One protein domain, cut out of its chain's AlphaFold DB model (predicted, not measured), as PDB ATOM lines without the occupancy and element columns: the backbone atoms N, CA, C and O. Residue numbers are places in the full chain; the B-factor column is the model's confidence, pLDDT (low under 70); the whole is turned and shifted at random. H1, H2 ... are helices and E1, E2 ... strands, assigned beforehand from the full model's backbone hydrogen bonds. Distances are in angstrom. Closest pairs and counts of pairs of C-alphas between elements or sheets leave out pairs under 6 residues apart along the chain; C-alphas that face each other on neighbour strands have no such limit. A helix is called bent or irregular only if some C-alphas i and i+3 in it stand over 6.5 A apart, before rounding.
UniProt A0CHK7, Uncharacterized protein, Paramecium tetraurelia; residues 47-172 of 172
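Overview. This is residues 47 to 172 of the 172 residues of an uncharacterized protein of Paramecium tetraurelia (UniProt A0CHK7). The model is one strongly twisted sheet of six strands, its strands E1 and E5 sharply bent, with helix H1 over E1 at one end and the short helix H2 over E6 and, only just, E5. After E6 a long unnamed stretch, residues 143 to 156, leads to two small helices, H3 and H4; residues 162 to 168, mostly in H4, stick out from the body. The printed part has 126 residues, with four named helices and six named strands in the order H1 E1 E2 E3 E4 H2 E5 E6 H3 H4. The mixed sheet runs E3 E2 E1 E6 E5 E4, and the class is mixed, helices and strands. The whole is compact, with a radius of gyration of the C-alphas of 14.6 A and spans of 39 by 36 by 21 A.

Along the chain. H1, residues 47 to 61, begins at C-alpha 47 (17.872, 26.010, -28.335) and is 22.5 A long; it is only just irregular, with C-alphas 51 and 54 6.8 A apart. E1, residues 65 to 75, is 23.9 A long and bends by 87 degrees at residue 70. E2, residues 80 to 87, is 21.0 A long, and E3, residues 90 to 96, 19.2 A. E4 is residues 101 to 104 and H2 residues 106 to 112. E5, residues 124 to 132, is 17.7 A long and bends by 92 degrees at residue 127; E6, residues 137 to 142, is 16.4 A long. H3 is residues 157 to 160, and H4, residues 163 to 170, ends at C-alpha 170 (0.126, -5.224, -19.756).

Arrangement. E1, E2 and E3 form a meander, each strand the antiparallel neighbour of the one before; N 82 and O 73 are 2.8 A apart, N 92 and O 85 2.9 A. E1 and E6 are parallel, with N 69 and O 140 at 2.7 A. E5 and E6 form an antiparallel hairpin, with N 139 and O 130 at 2.8 A. E4, an edge strand like E3, is antiparallel to E5, with N 102 and O 131 at 2.8 A. H1 and H2 with the sheet make two layers, helices on one face of a sheet. H1 runs along E1, at 10 degrees on the local plane, at a height over the sheet of 7.8 A; its closest C-alpha pair with E1 is Arg 59 and Lys 66, 4.7 A. H2 runs slantwise to E6, at 41 degrees on the local plane; its C-alphas come closest to E5 at Phe 106 and Tyr 126, 5.7 A. H3 only grazes the sheet, and H4 is not on it. Every O i to N i+4 pair is within hydrogen-bond range in H2, against 6 of 11 in H1 and 3 of 4 in H4; H3 is too short for such a pair.

Size, cuts and confidence. The C-alphas farthest apart are those of Lys 47 and Lys 164, 44.3 A. The printed part has no cut and ends at residue 172, the chain's last. The links H2 to E5 and E6 to H3 are long, with 11 and 14 residues; the others are tight. The mean pLDDT of the printed part is 78.8, and residues 114 to 118, 146 and 148 to 172 are under 70.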
ATOM      1  N   LYS A  47      18.913  26.447 -27.393       72.12
ATOM      2  CA  LYS A  47      17.872  26.010 -28.335       72.12
ATOM      3  C   LYS A  47      17.516  24.530 -28.154       72.12
ATOM      4  O   LYS A  47      16.350  24.163 -28.247       72.12
ATOM      5  N   GLU A  48      18.515  23.698 -27.889       71.44
ATOM      6  CA  GLU A  48      18.353  22.257 -27.681       71.44
ATOM      7  C   GLU A  48      17.740  21.966 -26.309       71.44
ATOM      8  O   GLU A  48      16.915  21.067 -26.181       71.44
ATOM      9  N   TYR A  49      18.040  22.786 -25.299       79.31
ATOM     10  CA  TYR A  49      17.375  22.707 -23.999       79.31
ATOM     11  C   TYR A  49      15.855  22.896 -24.113       79.31
ATOM     12  O   TYR A  49      15.098  22.136 -23.513       79.31
ATOM     13  N   PHE A  50      15.383  23.853 -24.923       80.94
ATOM     14  CA  PHE A  50      13.940  24.051 -25.125       80.94
ATOM     15  C   PHE A  50      13.244  22.877 -25.802       80.94
ATOM     16  O   PHE A  50      12.061  22.657 -25.552       80.94
ATOM     17  N   GLN A  51      13.962  22.090 -26.604       82.19
ATOM     18  CA  GLN A  51      13.410  20.853 -27.148       82.19
ATOM     19  C   GLN A  51      13.148  19.832 -26.034       82.19
ATOM     20  O   GLN A  51      12.245  19.023 -26.149       82.19
ATOM     21  N   LEU A  52      13.865  19.884 -24.913       83.00
ATOM     22  CA  LEU A  52      13.662  18.958 -23.794       83.00
ATOM     23  C   LEU A  52      12.623  19.451 -22.776       83.00
ATOM     24  O   LEU A  52      12.185  18.674 -21.929       83.00
ATOM     25  N   VAL A  53      12.183  20.712 -22.869       84.38
ATOM     26  CA  VAL A  53      11.158  21.287 -21.981       84.38
ATOM     27  C   VAL A  53       9.873  20.460 -21.946       84.38
ATOM     28  O   VAL A  53       9.417  20.196 -20.834       84.38
ATOM     29  N   PRO A  54       9.322  19.985 -23.082       84.62
ATOM     30  CA  PRO A  54       8.268  18.980 -23.088       84.62
ATOM     31  C   PRO A  54       8.495  17.844 -22.092       84.62
ATOM     32  O   PRO A  54       7.719  17.688 -21.162       84.62
ATOM     33  N   ILE A  55       9.614  17.129 -22.202       83.56
ATOM     34  CA  ILE A  55       9.939  15.971 -21.356       83.56
ATOM     35  C   ILE A  55       9.985  16.373 -19.878       83.56
ATOM     36  O   ILE A  55       9.501  15.644 -19.010       83.56
ATOM     37  N   PHE A  56      10.544  17.548 -19.577       84.31
ATOM     38  CA  PHE A  56      10.600  18.052 -18.208       84.31
ATOM     39  C   PHE A  56       9.219  18.381 -17.654       84.31
ATOM     40  O   PHE A  56       8.972  18.087 -16.491       84.31
ATOM     41  N   LEU A  57       8.321  18.952 -18.456       83.25
ATOM     42  CA  LEU A  57       6.941  19.207 -18.043       83.25
ATOM     43  C   LEU A  57       6.170  17.901 -17.877       83.25
ATOM     44  O   LEU A  57       5.491  17.717 -16.871       83.25
ATOM     45  N   GLU A  58       6.320  16.966 -18.814       81.50
ATOM     46  CA  GLU A  58       5.659  15.666 -18.752       81.50
ATOM     47  C   GLU A  58       6.027  14.892 -17.481       81.50
ATOM     48  O   GLU A  58       5.162  14.256 -16.888       81.50
ATOM     49  N   ARG A  59       7.274  15.010 -17.003       80.81
ATOM     50  CA  ARG A  59       7.704  14.440 -15.717       80.81
ATOM     51  C   ARG A  59       6.857  14.912 -14.528       80.81
ATOM     52  O   ARG A  59       6.728  14.162 -13.567       80.81
ATOM     53  N   TYR A  60       6.353  16.145 -14.552       79.44
ATOM     54  CA  TYR A  60       5.541  16.707 -13.466       79.44
ATOM     55  C   TYR A  60       4.035  16.539 -13.689       79.44
ATOM     56  O   TYR A  60       3.278  16.589 -12.725       79.44
ATOM     57  N   LEU A  61       3.599  16.392 -14.942       78.31
ATOM     58  CA  LEU A  61       2.182  16.382 -15.315       78.31
ATOM     59  C   LEU A  61       1.558  14.982 -15.355       78.31
ATOM     60  O   LEU A  61       0.336  14.876 -15.272       78.31
ATOM     61  N   PHE A  62       2.360  13.928 -15.509       77.44
ATOM     62  CA  PHE A  62       1.872  12.557 -15.655       77.44
ATOM     63  C   PHE A  62       2.307  11.650 -14.503       77.44
ATOM     64  O   PHE A  62       3.310  11.896 -13.838       77.44
ATOM     65  N   ASP A  63       1.557  10.561 -14.318       75.88
ATOM     66  CA  ASP A  63       1.780   9.573 -13.253       75.88
ATOM     67  C   ASP A  63       3.091   8.779 -13.440       75.88
ATOM     68  O   ASP A  63       3.623   8.219 -12.481       75.88
ATOM     69  N   HIS A  64       3.622   8.742 -14.669       82.75
ATOM     70  CA  HIS A  64       4.889   8.096 -15.000       82.75
ATOM     71  C   HIS A  64       6.005   9.139 -15.103       82.75
ATOM     72  O   HIS A  64       5.994   9.990 -15.999       82.75
ATOM     73  N   GLY A  65       6.995   9.069 -14.211       86.38
ATOM     74  CA  GLY A  65       8.106  10.018 -14.227       86.38
ATOM     75  C   GLY A  65       8.984   9.817 -15.462       86.38
ATOM     76  O   GLY A  65       9.382   8.701 -15.771       86.38
ATOM     77  N   LYS A  66       9.303  10.894 -16.184       90.06
ATOM     78  CA  LYS A  66      10.148  10.838 -17.388       90.06
ATOM     79  C   LYS A  66      11.515  11.452 -17.119       90.06
ATOM     80  O   LYS A  66      11.637  12.528 -16.524       90.06
ATOM     81  N   HIS A  67      12.563  10.757 -17.541       91.50
ATOM     82  CA  HIS A  67      13.946  11.147 -17.309       91.50
ATOM     83  C   HIS A  67      14.728  11.134 -18.613       91.50
ATOM     84  O   HIS A  67      14.820  10.101 -19.267       91.50
ATOM     85  N   PHE A  68      15.321  12.273 -18.969       91.44
ATOM     86  CA  PHE A  68      16.221  12.356 -20.112       91.44
ATOM     87  C   PHE A  68      17.641  11.986 -19.680       91.44
ATOM     88  O   PHE A  68      18.238  12.680 -18.857       91.44
ATOM     89  N   VAL A  69      18.163  10.882 -20.197       90.94
ATOM     90  CA  VAL A  69      19.467  10.308 -19.866       90.94
ATOM     91  C   VAL A  69      20.497  10.814 -20.865       90.94
ATOM     92  O   VAL A  69      20.342  10.653 -22.071       90.94
ATOM     93  N   VAL A  70      21.581  11.389 -20.350       87.94
ATOM     94  CA  VAL A  70      22.706  11.907 -21.150       87.94
ATOM     95  C   VAL A  70      23.993  11.111 -20.944       87.94
ATOM     96  O   VAL A  70      24.997  11.363 -21.603       87.94
ATOM     97  N   GLY A  71      23.995  10.179 -19.991       85.00
ATOM     98  CA  GLY A  71      25.135   9.315 -19.723       85.00
ATOM     99  C   GLY A  71      24.739   8.124 -18.866       85.00
ATOM    100  O   GLY A  71      23.843   8.220 -18.028       85.00
ATOM    101  N   MET A  72      25.421   7.009 -19.081       85.75
ATOM    102  CA  MET A  72      25.173   5.751 -18.392       85.75
ATOM    103  C   MET A  72      26.510   5.098 -18.063       85.75
ATOM    104  O   MET A  72      27.423   5.111 -18.884       85.75
ATOM    105  N   ALA A  73      26.618   4.536 -16.866       85.06
ATOM    106  CA  ALA A  73      27.747   3.723 -16.444       85.06
ATOM    107  C   ALA A  73      27.233   2.554 -15.604       85.06
ATOM    108  O   ALA A  73      26.283   2.708 -14.840       85.06
ATOM    109  N   TYR A  74      27.861   1.389 -15.721       84.19
ATOM    110  CA  TYR A  74      27.496   0.215 -14.935       84.19
ATOM    111  C   TYR A  74      28.649  -0.196 -14.027       84.19
ATOM    112  O   TYR A  74      29.789  -0.350 -14.467       84.19
ATOM    113  N   SER A  75      28.338  -0.370 -12.745       82.94
ATOM    114  CA  SER A  75      29.294  -0.818 -11.739       82.94
ATOM    115  C   SER A  75      29.092  -2.304 -11.467       82.94
ATOM    116  O   SER A  75      28.084  -2.697 -10.874       82.94
ATOM    117  N   LYS A  76      30.073  -3.125 -11.866       81.12
ATOM    118  CA  LYS A  76      30.065  -4.583 -11.641       81.12
ATOM    119  C   LYS A  76      30.115  -4.948 -10.156       81.12
ATOM    120  O   LYS A  76      29.521  -5.940  -9.756       81.12
ATOM    121  N   GLU A  77      30.803  -4.148  -9.342       82.06
ATOM    122  CA  GLU A  77      30.981  -4.417  -7.908       82.06
ATOM    123  C   GLU A  77      29.679  -4.240  -7.124       82.06
ATOM    124  O   GLU A  77      29.358  -5.045  -6.256       82.06
ATOM    125  N   SER A  78      28.917  -3.193  -7.443       82.38
ATOM    126  CA  SER A  78      27.661  -2.883  -6.755       82.38
ATOM    127  C   SER A  78      26.423  -3.414  -7.478       82.38
ATOM    128  O   SER A  78      25.329  -3.316  -6.934       82.38
ATOM    129  N   ASN A  79      26.575  -3.938  -8.700       85.06
ATOM    130  CA  ASN A  79      25.487  -4.314  -9.606       85.06
ATOM    131  C   ASN A  79      24.432  -3.204  -9.774       85.06
ATOM    132  O   ASN A  79      23.227  -3.436  -9.688       85.06
ATOM    133  N   LEU A  80      24.900  -1.967  -9.964       86.50
ATOM    134  CA  LEU A  80      24.042  -0.795 -10.127       86.50
ATOM    135  C   LEU A  80      24.328  -0.113 -11.458       86.50
ATOM    136  O   LEU A  80      25.484   0.072 -11.849       86.50
ATOM    137  N   LEU A  81      23.251   0.308 -12.111       87.62
ATOM    138  CA  LEU A  81      23.277   1.191 -13.258       87.62
ATOM    139  C   LEU A  81      23.230   2.638 -12.777       87.62
ATOM    140  O   LEU A  81      22.278   3.064 -12.124       87.62
ATOM    141  N   GLN A  82      24.264   3.397 -13.097       89.62
ATOM    142  CA  GLN A  82      24.348   4.821 -12.843       89.62
ATOM    143  C   GLN A  82      23.900   5.577 -14.092       89.62
ATOM    144  O   GLN A  82      24.590   5.575 -15.109       89.62
ATOM    145  N   LEU A  83      22.767   6.266 -14.001       89.88
ATOM    146  CA  LEU A  83      22.264   7.150 -15.046       89.88
ATOM    147  C   LEU A  83      22.522   8.605 -14.672       89.88
ATOM    148  O   LEU A  83      22.164   9.056 -13.583       89.88
ATOM    149  N   LYS A  84      23.117   9.363 -15.588       88.56
ATOM    150  CA  LYS A  84      23.177  10.823 -15.526       88.56
ATOM    151  C   LYS A  84      21.982  11.369 -16.283       88.56
ATOM    152  O   LYS A  84      21.904  11.238 -17.504       88.56
ATOM    153  N   CYS A  85      21.070  11.984 -15.550       89.31
ATOM    154  CA  CYS A  85      19.837  12.524 -16.090       89.31
ATOM    155  C   CYS A  85      19.890  14.050 -16.111       89.31
ATOM    156  O   CYS A  85      20.368  14.681 -15.166       89.31
ATOM    157  N   LEU A  86      19.357  14.641 -17.174       87.88
ATOM    158  CA  LEU A  86      19.130  16.073 -17.275       87.88
ATOM    159  C   LEU A  86      17.716  16.402 -16.787       87.88
ATOM    160  O   LEU A  86      16.741  15.747 -17.154       87.88
ATOM    161  N   ALA A  87      17.611  17.425 -15.947       85.38
ATOM    162  CA  ALA A  87      16.362  18.031 -15.513       85.38
ATOM    163  C   ALA A  87      16.438  19.553 -15.648       85.38
ATOM    164  O   ALA A  87      17.506  20.123 -15.872       85.38
ATOM    165  N   HIS A  88      15.308  20.219 -15.413       80.06
ATOM    166  CA  HIS A  88      15.241  21.678 -15.365       80.06
ATOM    167  C   HIS A  88      16.202  22.286 -14.325       80.06
ATOM    168  O   HIS A  88      16.735  23.375 -14.517       80.06
ATOM    169  N   SER A  89      16.442  21.589 -13.209       78.56
ATOM    170  CA  SER A  89      17.392  22.008 -12.169       78.56
ATOM    171  C   SER A  89      18.857  21.687 -12.498       78.56
ATOM    172  O   SER A  89      19.746  22.066 -11.738       78.56
ATOM    173  N   GLY A  90      19.118  21.005 -13.615       81.06
ATOM    174  CA  GLY A  90      20.443  20.596 -14.063       81.06
ATOM    175  C   GLY A  90      20.637  19.083 -14.082       81.06
ATOM    176  O   GLY A  90      19.684  18.308 -14.182       81.06
ATOM    177  N   LEU A  91      21.901  18.663 -14.039       85.88
ATOM    178  CA  LEU A  91      22.277  17.252 -14.066       85.88
ATOM    179  C   LEU A  91      22.161  16.640 -12.673       85.88
ATOM    180  O   LEU A  91      22.661  17.192 -11.695       85.88
ATOM    181  N   TYR A  92      21.567  15.458 -12.598       87.88
ATOM    182  CA  TYR A  92      21.566  14.640 -11.393       87.88
ATOM    183  C   TYR A  92      21.859  13.189 -11.753       87.88
ATOM    184  O   TYR A  92      21.694  12.759 -12.894       87.88
ATOM    185  N   THR A  93      22.331  12.434 -10.769       89.94
ATOM    186  CA  THR A  93      22.642  11.016 -10.943       89.94
ATOM    187  C   THR A  93      21.552  10.176 -10.298       89.94
ATOM    188  O   THR A  93      21.136  10.461  -9.175       89.94
ATOM    189  N   LYS A  94      21.109   9.135 -10.995       91.31
ATOM    190  CA  LYS A  94      20.193   8.125 -10.482       91.31
ATOM    191  C   LYS A  94      20.865   6.762 -10.519       91.31
ATOM    192  O   LYS A  94      21.503   6.415 -11.507       91.31
ATOM    193  N   TYR A  95      20.714   6.008  -9.440       91.50
ATOM    194  CA  TYR A  95      21.207   4.641  -9.338       91.50
ATOM    195  C   TYR A  95      20.025   3.695  -9.428       91.50
ATOM    196  O   TYR A  95      19.035   3.874  -8.717       91.50
ATOM    197  N   ILE A  96      20.114   2.721 -10.324       90.00
ATOM    198  CA  ILE A  96      19.026   1.798 -10.613       90.00
ATOM    199  C   ILE A  96      19.568   0.377 -10.597       90.00
ATOM    200  O   ILE A  96      20.684   0.106 -11.032       90.00
ATOM    201  N   VAL A  97      18.751  -0.528 -10.083       89.81
ATOM    202  CA  VAL A  97      19.003  -1.964 -10.098       89.81
ATOM    203  C   VAL A  97      18.611  -2.494 -11.488       89.81
ATOM    204  O   VAL A  97      17.444  -2.343 -11.857       89.81
ATOM    205  N   PRO A  98      19.536  -3.078 -12.281       86.44
ATOM    206  CA  PRO A  98      19.271  -3.468 -13.672       86.44
ATOM    207  C   PRO A  98      18.054  -4.382 -13.860       86.44
ATOM    208  O   PRO A  98      17.343  -4.257 -14.847       86.44
ATOM    209  N   GLN A  99      17.769  -5.250 -12.887       86.19
ATOM    210  CA  GLN A  99      16.657  -6.209 -12.913       86.19
ATOM    211  C   GLN A  99      15.272  -5.545 -12.905       86.19
ATOM    212  O   GLN A  99      14.280  -6.187 -13.237       86.19
ATOM    213  N   ASN A 100      15.194  -4.273 -12.509       87.19
ATOM    214  CA  ASN A 100      13.941  -3.521 -12.471       87.19
ATOM    215  C   ASN A 100      13.653  -2.777 -13.773       87.19
ATOM    216  O   ASN A 100      12.588  -2.174 -13.894       87.19
ATOM    217  N   ILE A 101      14.612  -2.764 -14.698       88.88
ATOM    218  CA  ILE A 101      14.520  -2.034 -15.949       88.88
ATOM    219  C   ILE A 101      14.146  -3.009 -17.059       88.88
ATOM    220  O   ILE A 101      14.812  -4.022 -17.249       88.88
ATOM    221  N   ILE A 102      13.126  -2.662 -17.834       88.38
ATOM    222  CA  ILE A 102      12.758  -3.355 -19.065       88.38
ATOM    223  C   ILE A 102      12.859  -2.396 -20.256       88.38
ATOM    224  O   ILE A 102      12.598  -1.200 -20.100       88.38
ATOM    225  N   PRO A 103      13.255  -2.870 -21.447       88.06
ATOM    226  CA  PRO A 103      13.125  -2.080 -22.660       88.06
ATOM    227  C   PRO A 103      11.640  -1.821 -22.920       88.06
ATOM    228  O   PRO A 103      10.816  -2.728 -22.804       88.06
ATOM    229  N   ALA A 104      11.307  -0.583 -23.263       85.88
ATOM    230  CA  ALA A 104       9.960  -0.182 -23.636       85.88
ATOM    231  C   ALA A 104       9.953   0.260 -25.097       85.88
ATOM    232  O   ALA A 104      10.930   0.820 -25.594       85.88
ATOM    233  N   THR A 105       8.848   0.022 -25.796       87.69
ATOM    234  CA  THR A 105       8.712   0.533 -27.157       87.69
ATOM    235  C   THR A 105       8.324   2.007 -27.134       87.69
ATOM    236  O   THR A 105       7.735   2.515 -26.175       87.69
ATOM    237  N   PHE A 106       8.581   2.704 -28.240       86.12
ATOM    238  CA  PHE A 106       8.033   4.041 -28.437       86.12
ATOM    239  C   PHE A 106       6.499   4.067 -28.326       86.12
ATOM    240  O   PHE A 106       5.941   5.042 -27.828       86.12
ATOM    241  N   GLY A 107       5.818   2.990 -28.739       84.31
ATOM    242  CA  GLY A 107       4.370   2.845 -28.583       84.31
ATOM    243  C   GLY A 107       3.936   2.880 -27.118       84.31
ATOM    244  O   GLY A 107       3.047   3.657 -26.778       84.31
ATOM    245  N   ASP A 108       4.614   2.118 -26.254       84.56
ATOM    246  CA  ASP A 108       4.336   2.074 -24.809       84.56
ATOM    247  C   ASP A 108       4.592   3.438 -24.157       84.56
ATOM    248  O   ASP A 108       3.772   3.946 -23.388       84.56
ATOM    249  N   TYR A 109       5.705   4.082 -24.524       84.94
ATOM    250  CA  TYR A 109       6.021   5.438 -24.082       84.94
ATOM    251  C   TYR A 109       4.933   6.439 -24.495       84.94
ATOM    252  O   TYR A 109       4.454   7.217 -23.668       84.94
ATOM    253  N   ASN A 110       4.512   6.405 -25.758       83.75
ATOM    254  CA  ASN A 110       3.509   7.318 -26.296       83.75
ATOM    255  C   ASN A 110       2.127   7.074 -25.670       83.75
ATOM    256  O   ASN A 110       1.421   8.022 -25.354       83.75
ATOM    257  N   GLN A 111       1.756   5.816 -25.421       82.19
ATOM    258  CA  GLN A 111       0.501   5.474 -24.752       82.19
ATOM    259  C   GLN A 111       0.492   5.899 -23.276       82.19
ATOM    260  O   GLN A 111      -0.556   6.280 -22.752       82.19
ATOM    261  N   SER A 112       1.653   5.882 -22.608       77.50
ATOM    262  CA  SER A 112       1.788   6.381 -21.232       77.50
ATOM    263  C   SER A 112       1.526   7.891 -21.124       77.50
ATOM    264  O   SER A 112       1.050   8.386 -20.099       77.50
ATOM    265  N   ALA A 113       1.787   8.639 -22.201       70.56
ATOM    266  CA  ALA A 113       1.400  10.032 -22.323       70.56
ATOM    267  C   ALA A 113      -0.093  10.096 -22.684       70.56
ATOM    268  O   ALA A 113      -0.470  10.141 -23.850       70.56
ATOM    269  N   ARG A 114      -0.971  10.121 -21.669       65.62
ATOM    270  CA  ARG A 114      -2.438  10.243 -21.860       65.62
ATOM    271  C   ARG A 114      -2.833  11.368 -22.824       65.62
ATOM    272  O   ARG A 114      -3.872  11.288 -23.473       65.62
ATOM    273  N   PHE A 115      -2.007  12.409 -22.895       65.19
ATOM    274  CA  PHE A 115      -2.124  13.489 -23.855       65.19
ATOM    275  C   PHE A 115      -0.761  13.716 -24.510       65.19
ATOM    276  O   PHE A 115       0.194  14.088 -23.829       65.19
ATOM    277  N   ASN A 116      -0.687  13.554 -25.832       66.38
ATOM    278  CA  ASN A 116       0.473  13.947 -26.633       66.38
ATOM    279  C   ASN A 116       0.489  15.469 -26.790       66.38
ATOM    280  O   ASN A 116       0.223  16.009 -27.861       66.38
ATOM    281  N   LEU A 117       0.714  16.162 -25.674       63.50
ATOM    282  CA  LEU A 117       0.674  17.623 -25.594       63.50
ATOM    283  C   LEU A 117       1.840  18.274 -26.336       63.50
ATOM    284  O   LEU A 117       1.776  19.459 -26.653       63.50
ATOM    285  N   PHE A 118       2.897  17.510 -26.602       68.00
ATOM    286  CA  PHE A 118       4.126  18.020 -27.174       68.00
ATOM    287  C   PHE A 118       4.591  17.171 -28.349       68.00
ATOM    288  O   PHE A 118       4.432  15.952 -28.372       68.00
ATOM    289  N   GLU A 119       5.194  17.845 -29.324       73.94
ATOM    290  CA  GLU A 119       5.828  17.191 -30.457       73.94
ATOM    291  C   GLU A 119       7.042  16.375 -29.997       73.94
ATOM    292  O   GLU A 119       7.796  16.780 -29.106       73.94
ATOM    293  N   HIS A 120       7.227  15.212 -30.618       74.06
ATOM    294  CA  HIS A 120       8.371  14.348 -30.372       74.06
ATOM    295  C   HIS A 120       9.670  15.060 -30.746       74.06
ATOM    296  O   HIS A 120       9.796  15.685 -31.799       74.06
ATOM    297  N   THR A 121      10.658  14.972 -29.867       75.81
ATOM    298  CA  THR A 121      11.886  15.746 -29.980       75.81
ATOM    299  C   THR A 121      12.974  14.910 -30.623       75.81
ATOM    300  O   THR A 121      13.239  13.781 -30.230       75.81
ATOM    301  N   ILE A 122      13.633  15.490 -31.628       76.00
ATOM    302  CA  ILE A 122      14.623  14.805 -32.480       76.00
ATOM    303  C   ILE A 122      15.828  14.288 -31.671       76.00
ATOM    304  O   ILE A 122      16.539  13.386 -32.116       76.00
ATOM    305  N   ARG A 123      16.041  14.859 -30.481       82.75
ATOM    306  CA  ARG A 123      17.137  14.533 -29.572       82.75
ATOM    307  C   ARG A 123      16.926  13.234 -28.793       82.75
ATOM    308  O   ARG A 123      17.890  12.676 -28.288       82.75
ATOM    309  N   VAL A 124      15.692  12.757 -28.668       85.31
ATOM    310  CA  VAL A 124      15.434  11.488 -27.988       85.31
ATOM    311  C   VAL A 124      15.706  10.339 -28.948       85.31
ATOM    312  O   VAL A 124      15.223  10.330 -30.082       85.31
ATOM    313  N   ASP A 125      16.465   9.360 -28.477       87.56
ATOM    314  CA  ASP A 125      16.568   8.065 -29.120       87.56
ATOM    315  C   ASP A 125      15.352   7.213 -28.749       87.56
ATOM    316  O   ASP A 125      15.289   6.603 -27.681       87.56
ATOM    317  N   TYR A 126      14.348   7.206 -29.621       84.88
ATOM    318  CA  TYR A 126      13.131   6.426 -29.405       84.88
ATOM    319  C   TYR A 126      13.329   4.916 -29.591       84.88
ATOM    320  O   TYR A 126      12.442   4.151 -29.211       84.88
ATOM    321  N   ASP A 127      14.480   4.489 -30.120       84.94
ATOM    322  CA  ASP A 127      14.865   3.076 -30.151       84.94
ATOM    323  C   ASP A 127      15.476   2.634 -28.809       84.94
ATOM    324  O   ASP A 127      15.547   1.439 -28.519       84.94
ATOM    325  N   MET A 128      15.880   3.588 -27.961       87.19
ATOM    326  CA  MET A 128      16.517   3.343 -26.670       87.19
ATOM    327  C   MET A 128      15.699   3.954 -25.528       87.19
ATOM    328  O   MET A 128      16.094   4.917 -24.866       87.19
ATOM    329  N   ILE A 129      14.531   3.354 -25.294       90.25
ATOM    330  CA  ILE A 129      13.645   3.691 -24.181       90.25
ATOM    331  C   ILE A 129      13.638   2.541 -23.189       90.25
ATOM    332  O   ILE A 129      13.440   1.377 -23.539       90.25
ATOM    333  N   TYR A 130      13.801   2.889 -21.921       91.00
ATOM    334  CA  TYR A 130      13.712   1.936 -20.833       91.00
ATOM    335  C   TYR A 130      12.656   2.369 -19.829       91.00
ATOM    336  O   TYR A 130      12.455   3.557 -19.590       91.00
ATOM    337  N   TYR A 131      12.000   1.399 -19.217       91.75
ATOM    338  CA  TYR A 131      10.982   1.608 -18.206       91.75
ATOM    339  C   TYR A 131      11.350   0.844 -16.938       91.75
ATOM    340  O   TYR A 131      11.825  -0.287 -16.997       91.75
ATOM    341  N   ASN A 132      11.171   1.477 -15.784       92.38
ATOM    342  CA  ASN A 132      11.385   0.849 -14.488       92.38
ATOM    343  C   ASN A 132      10.043   0.557 -13.823       92.38
ATOM    344  O   ASN A 132       9.366   1.474 -13.352       92.38
ATOM    345  N   ASN A 133       9.706  -0.731 -13.732       86.94
ATOM    346  CA  ASN A 133       8.421  -1.193 -13.202       86.94
ATOM    347  C   ASN A 133       8.258  -0.876 -11.710       86.94
ATOM    348  O   ASN A 133       7.138  -0.674 -11.250       86.94
ATOM    349  N   GLN A 134       9.350  -0.833 -10.940       88.00
ATOM    350  CA  GLN A 134       9.278  -0.590  -9.497       88.00
ATOM    351  C   GLN A 134       9.025   0.888  -9.180       88.00
ATOM    352  O   GLN A 134       8.313   1.198  -8.228       88.00
ATOM    353  N   GLN A 135       9.638   1.795  -9.944       88.25
ATOM    354  CA  GLN A 135       9.544   3.240  -9.710       88.25
ATOM    355  C   GLN A 135       8.507   3.933 -10.596       88.25
ATOM    356  O   GLN A 135       8.224   5.104 -10.363       88.25
ATOM    357  N   ASN A 136       7.915   3.216 -11.555       89.81
ATOM    358  CA  ASN A 136       6.938   3.742 -12.504       89.81
ATOM    359  C   ASN A 136       7.499   4.904 -13.349       89.81
ATOM    360  O   ASN A 136       6.902   5.976 -13.446       89.81
ATOM    361  N   GLU A 137       8.685   4.717 -13.935       92.25
ATOM    362  CA  GLU A 137       9.425   5.788 -14.615       92.25
ATOM    363  C   GLU A 137      10.041   5.345 -15.941       92.25
ATOM    364  O   GLU A 137      10.555   4.234 -16.061       92.25
ATOM    365  N   PHE A 138      10.061   6.263 -16.905       92.19
ATOM    366  CA  PHE A 138      10.717   6.115 -18.198       92.19
ATOM    367  C   PHE A 138      12.072   6.821 -18.239       92.19
ATOM    368  O   PHE A 138      12.240   7.946 -17.758       92.19
ATOM    369  N   TYR A 139      13.013   6.176 -18.912       92.88
ATOM    370  CA  TYR A 139      14.352   6.650 -19.206       92.88
ATOM    371  C   TYR A 139      14.494   6.781 -20.718       92.88
ATOM    372  O   TYR A 139      14.449   5.792 -21.447       92.88
ATOM    373  N   LEU A 140      14.629   8.023 -21.169       91.88
ATOM    374  CA  LEU A 140      14.731   8.423 -22.566       91.88
ATOM    375  C   LEU A 140      16.169   8.821 -22.841       91.88
ATOM    376  O   LEU A 140      16.672   9.741 -22.201       91.88
ATOM    377  N   PHE A 141      16.836   8.144 -23.761       90.88
ATOM    378  CA  PHE A 141      18.260   8.354 -23.973       90.88
ATOM    379  C   PHE A 141      18.514   9.427 -25.036       90.88
ATOM    380  O   PHE A 141      17.725   9.603 -25.964       90.88
ATOM    381  N   ASP A 142      19.604  10.180 -24.882       88.00
ATOM    382  CA  ASP A 142      20.061  11.131 -25.898       88.00
ATOM    383  C   ASP A 142      20.533  10.377 -27.152       88.00
ATOM    384  O   ASP A 142      21.441   9.544 -27.094       88.00
ATOM    385  N   ARG A 143      19.944  10.712 -28.300       86.00
ATOM    386  CA  ARG A 143      20.303  10.170 -29.614       86.00
ATOM    387  C   ARG A 143      21.742  10.464 -30.006       86.00
ATOM    388  O   ARG A 143      22.364   9.677 -30.712       86.00
ATOM    389  N   GLU A 144      22.276  11.592 -29.553       82.50
ATOM    390  CA  GLU A 144      23.670  11.978 -29.793       82.50
ATOM    391  C   GLU A 144      24.589  11.589 -28.626       82.50
ATOM    392  O   GLU A 144      25.783  11.909 -28.621       82.50
ATOM    393  N   GLY A 145      24.044  10.891 -27.626       70.50
ATOM    394  CA  GLY A 145      24.795  10.397 -26.485       70.50
ATOM    395  C   GLY A 145      25.924   9.465 -26.920       70.50
ATOM    396  O   GLY A 145      25.766   8.606 -27.788       70.50
ATOM    397  N   LYS A 146      27.094   9.631 -26.299       68.62
ATOM    398  CA  LYS A 146      28.192   8.670 -26.425       68.62
ATOM    399  C   LYS A 146      28.062   7.654 -25.305       68.62
ATOM    400  O   LYS A 146      28.326   7.971 -24.147       68.62
ATOM    401  N   TRP A 147      27.648   6.453 -25.674       72.38
ATOM    402  CA  TRP A 147      27.460   5.335 -24.761       72.38
ATOM    403  C   TRP A 147      28.692   4.438 -24.834       72.38
ATOM    404  O   TRP A 147      29.100   4.032 -25.921       72.38
ATOM    405  N   GLU A 148      29.323   4.172 -23.694       65.25
ATOM    406  CA  GLU A 148      30.369   3.153 -23.631       65.25
ATOM    407  C   GLU A 148      29.711   1.776 -23.799       65.25
ATOM    408  O   GLU A 148      28.668   1.512 -23.197       65.25
ATOM    409  N   GLU A 149      30.294   0.909 -24.634       60.50
ATOM    410  CA  GLU A 149      29.846  -0.479 -24.769       60.50
ATOM    411  C   GLU A 149      30.091  -1.202 -23.443       60.50
ATOM    412  O   GLU A 149      31.198  -1.646 -23.140       60.50
ATOM    413  N   VAL A 150      29.046  -1.286 -22.624       61.75
ATOM    414  CA  VAL A 150      29.075  -2.056 -21.389       61.75
ATOM    415  C   VAL A 150      28.107  -3.215 -21.529       61.75
ATOM    416  O   VAL A 150      26.891  -3.036 -21.539       61.75
ATOM    417  N   GLU A 151      28.657  -4.421 -21.633       64.31
ATOM    418  CA  GLU A 151      27.873  -5.645 -21.519       64.31
ATOM    419  C   GLU A 151      27.362  -5.763 -20.081       64.31
ATOM    420  O   GLU A 151      28.142  -5.938 -19.140       64.31
ATOM    421  N   ILE A 152      26.045  -5.643 -19.916       67.88
ATOM    422  CA  ILE A 152      25.354  -5.820 -18.639       67.88
ATOM    423  C   ILE A 152      24.621  -7.166 -18.713       67.88
ATOM    424  O   ILE A 152      23.582  -7.254 -19.371       67.88
ATOM    425  N   PRO A 153      25.148  -8.233 -18.082       65.62
ATOM    426  CA  PRO A 153      24.600  -9.588 -18.185       65.62
ATOM    427  C   PRO A 153      23.150  -9.725 -17.712       65.62
ATOM    428  O   PRO A 153      22.503 -10.730 -18.000       65.62
ATOM    429  N   GLU A 154      22.666  -8.789 -16.901       67.19
ATOM    430  CA  GLU A 154      21.303  -8.713 -16.376       67.19
ATOM    431  C   GLU A 154      20.314  -8.128 -17.384       67.19
ATOM    432  O   GLU A 154      19.134  -8.458 -17.321       67.19
ATOM    433  N   LEU A 155      20.792  -7.302 -18.318       64.62
ATOM    434  CA  LEU A 155      19.980  -6.703 -19.378       64.62
ATOM    435  C   LEU A 155      19.927  -7.590 -20.638       64.62
ATOM    436  O   LEU A 155      19.480  -7.147 -21.696       64.62
ATOM    437  N   SER A 156      20.386  -8.845 -20.558       65.00
ATOM    438  CA  SER A 156      20.259  -9.786 -21.668       65.00
ATOM    439  C   SER A 156      18.790 -10.154 -21.898       65.00
ATOM    440  O   SER A 156      18.015 -10.335 -20.955       65.00
ATOM    441  N   ILE A 157      18.402 -10.300 -23.170       62.25
ATOM    442  CA  ILE A 157      17.024 -10.633 -23.581       62.25
ATOM    443  C   ILE A 157      16.519 -11.883 -22.852       62.25
ATOM    444  O   ILE A 157      15.373 -11.925 -22.419       62.25
ATOM    445  N   GLU A 158      17.395 -12.865 -22.658       63.44
ATOM    446  CA  GLU A 158      17.089 -14.130 -21.985       63.44
ATOM    447  C   GLU A 158      16.616 -13.957 -20.534       63.44
ATOM    448  O   GLU A 158      15.871 -14.795 -20.036       63.44
ATOM    449  N   LYS A 159      17.043 -12.887 -19.850       62.00
ATOM    450  CA  LYS A 159      16.663 -12.605 -18.458       62.00
ATOM    451  C   LYS A 159      15.548 -11.577 -18.338       62.00
ATOM    452  O   LYS A 159      14.775 -11.640 -17.387       62.00
ATOM    453  N   LEU A 160      15.482 -10.627 -19.268       59.47
ATOM    454  CA  LEU A 160      14.476  -9.564 -19.257       59.47
ATOM    455  C   LEU A 160      13.124 -10.019 -19.816       59.47
ATOM    456  O   LEU A 160      12.085  -9.518 -19.392       59.47
ATOM    457  N   PHE A 161      13.124 -10.945 -20.775       59.81
ATOM    458  CA  PHE A 161      11.913 -11.373 -21.463       59.81
ATOM    459  C   PHE A 161      11.325 -12.636 -20.821       59.81
ATOM    460  O   PHE A 161      11.632 -13.759 -21.217       59.81
ATOM    461  N   ASP A 162      10.441 -12.444 -19.840       64.81
ATOM    462  CA  ASP A 162       9.508 -13.480 -19.388       64.81
ATOM    463  C   ASP A 162       8.127 -13.216 -20.006       64.81
ATOM    464  O   ASP A 162       7.330 -12.415 -19.505       64.81
ATOM    465  N   GLU A 163       7.850 -13.887 -21.124       56.22
ATOM    466  CA  GLU A 163       6.614 -13.746 -21.905       56.22
ATOM    467  C   GLU A 163       5.351 -13.943 -21.044       56.22
ATOM    468  O   GLU A 163       4.349 -13.247 -21.226       56.22
ATOM    469  N   LYS A 164       5.406 -14.830 -20.038       61.12
ATOM    470  CA  LYS A 164       4.276 -15.082 -19.129       61.12
ATOM    471  C   LYS A 164       4.033 -13.930 -18.162       61.12
ATOM    472  O   LYS A 164       2.888 -13.705 -17.767       61.12
ATOM    473  N   LYS A 165       5.081 -13.219 -17.752       61.12
ATOM    474  CA  LYS A 165       4.965 -12.055 -16.868       61.12
ATOM    475  C   LYS A 165       4.464 -10.834 -17.641       61.12
ATOM    476  O   LYS A 165       3.534 -10.171 -17.189       61.12
ATOM    477  N   TYR A 166       4.997 -10.614 -18.844       53.50
ATOM    478  CA  TYR A 166       4.638  -9.484 -19.705       53.50
ATOM    479  C   TYR A 166       3.146  -9.471 -20.081       53.50
ATOM    480  O   TYR A 166       2.474  -8.451 -19.940       53.50
ATOM    481  N   LEU A 167       2.588 -10.624 -20.470       51.19
ATOM    482  CA  LEU A 167       1.167 -10.735 -20.828       51.19
ATOM    483  C   LEU A 167       0.214 -10.492 -19.643       51.19
ATOM    484  O   LEU A 167      -0.928 -10.097 -19.854       51.19
ATOM    485  N   ASN A 168       0.661 -10.709 -18.404       52.75
ATOM    486  CA  ASN A 168      -0.171 -10.506 -17.216       52.75
ATOM    487  C   ASN A 168      -0.131  -9.065 -16.677       52.75
ATOM    488  O   ASN A 168      -1.097  -8.643 -16.045       52.75
ATOM    489  N   GLU A 169       0.963  -8.328 -16.894       57.12
ATOM    490  CA  GLU A 169       1.123  -6.941 -16.421       57.12
ATOM    491  C   GLU A 169       0.554  -5.906 -17.406       57.12
ATOM    492  O   GLU A 169       0.033  -4.885 -16.969       57.12
ATOM    493  N   VAL A 170       0.593  -6.171 -18.719       49.19
ATOM    494  CA  VAL A 170       0.126  -5.224 -19.756       49.19
ATOM    495  C   VAL A 170      -1.390  -5.295 -20.005       49.19
ATOM    496  O   VAL A 170      -1.990  -4.313 -20.431       49.19
ATOM    497  N   PHE A 171      -2.035  -6.434 -19.726       41.75
ATOM    498  CA  PHE A 171      -3.467  -6.661 -19.993       41.75
ATOM    499  C   PHE A 171      -4.348  -6.693 -18.729       41.75
ATOM    500  O   PHE A 171      -5.390  -7.355 -18.725       41.75
ATOM    501  N   ARG A 172      -3.949  -6.003 -17.655       37.22
ATOM    502  CA  ARG A 172      -4.761  -5.850 -16.438       37.22
ATOM    503  C   ARG A 172      -5.334  -4.454 -16.277       37.22
ATOM    504  O   ARG A 172      -4.593  -3.482 -16.520       37.22
TER     505      ARG A 172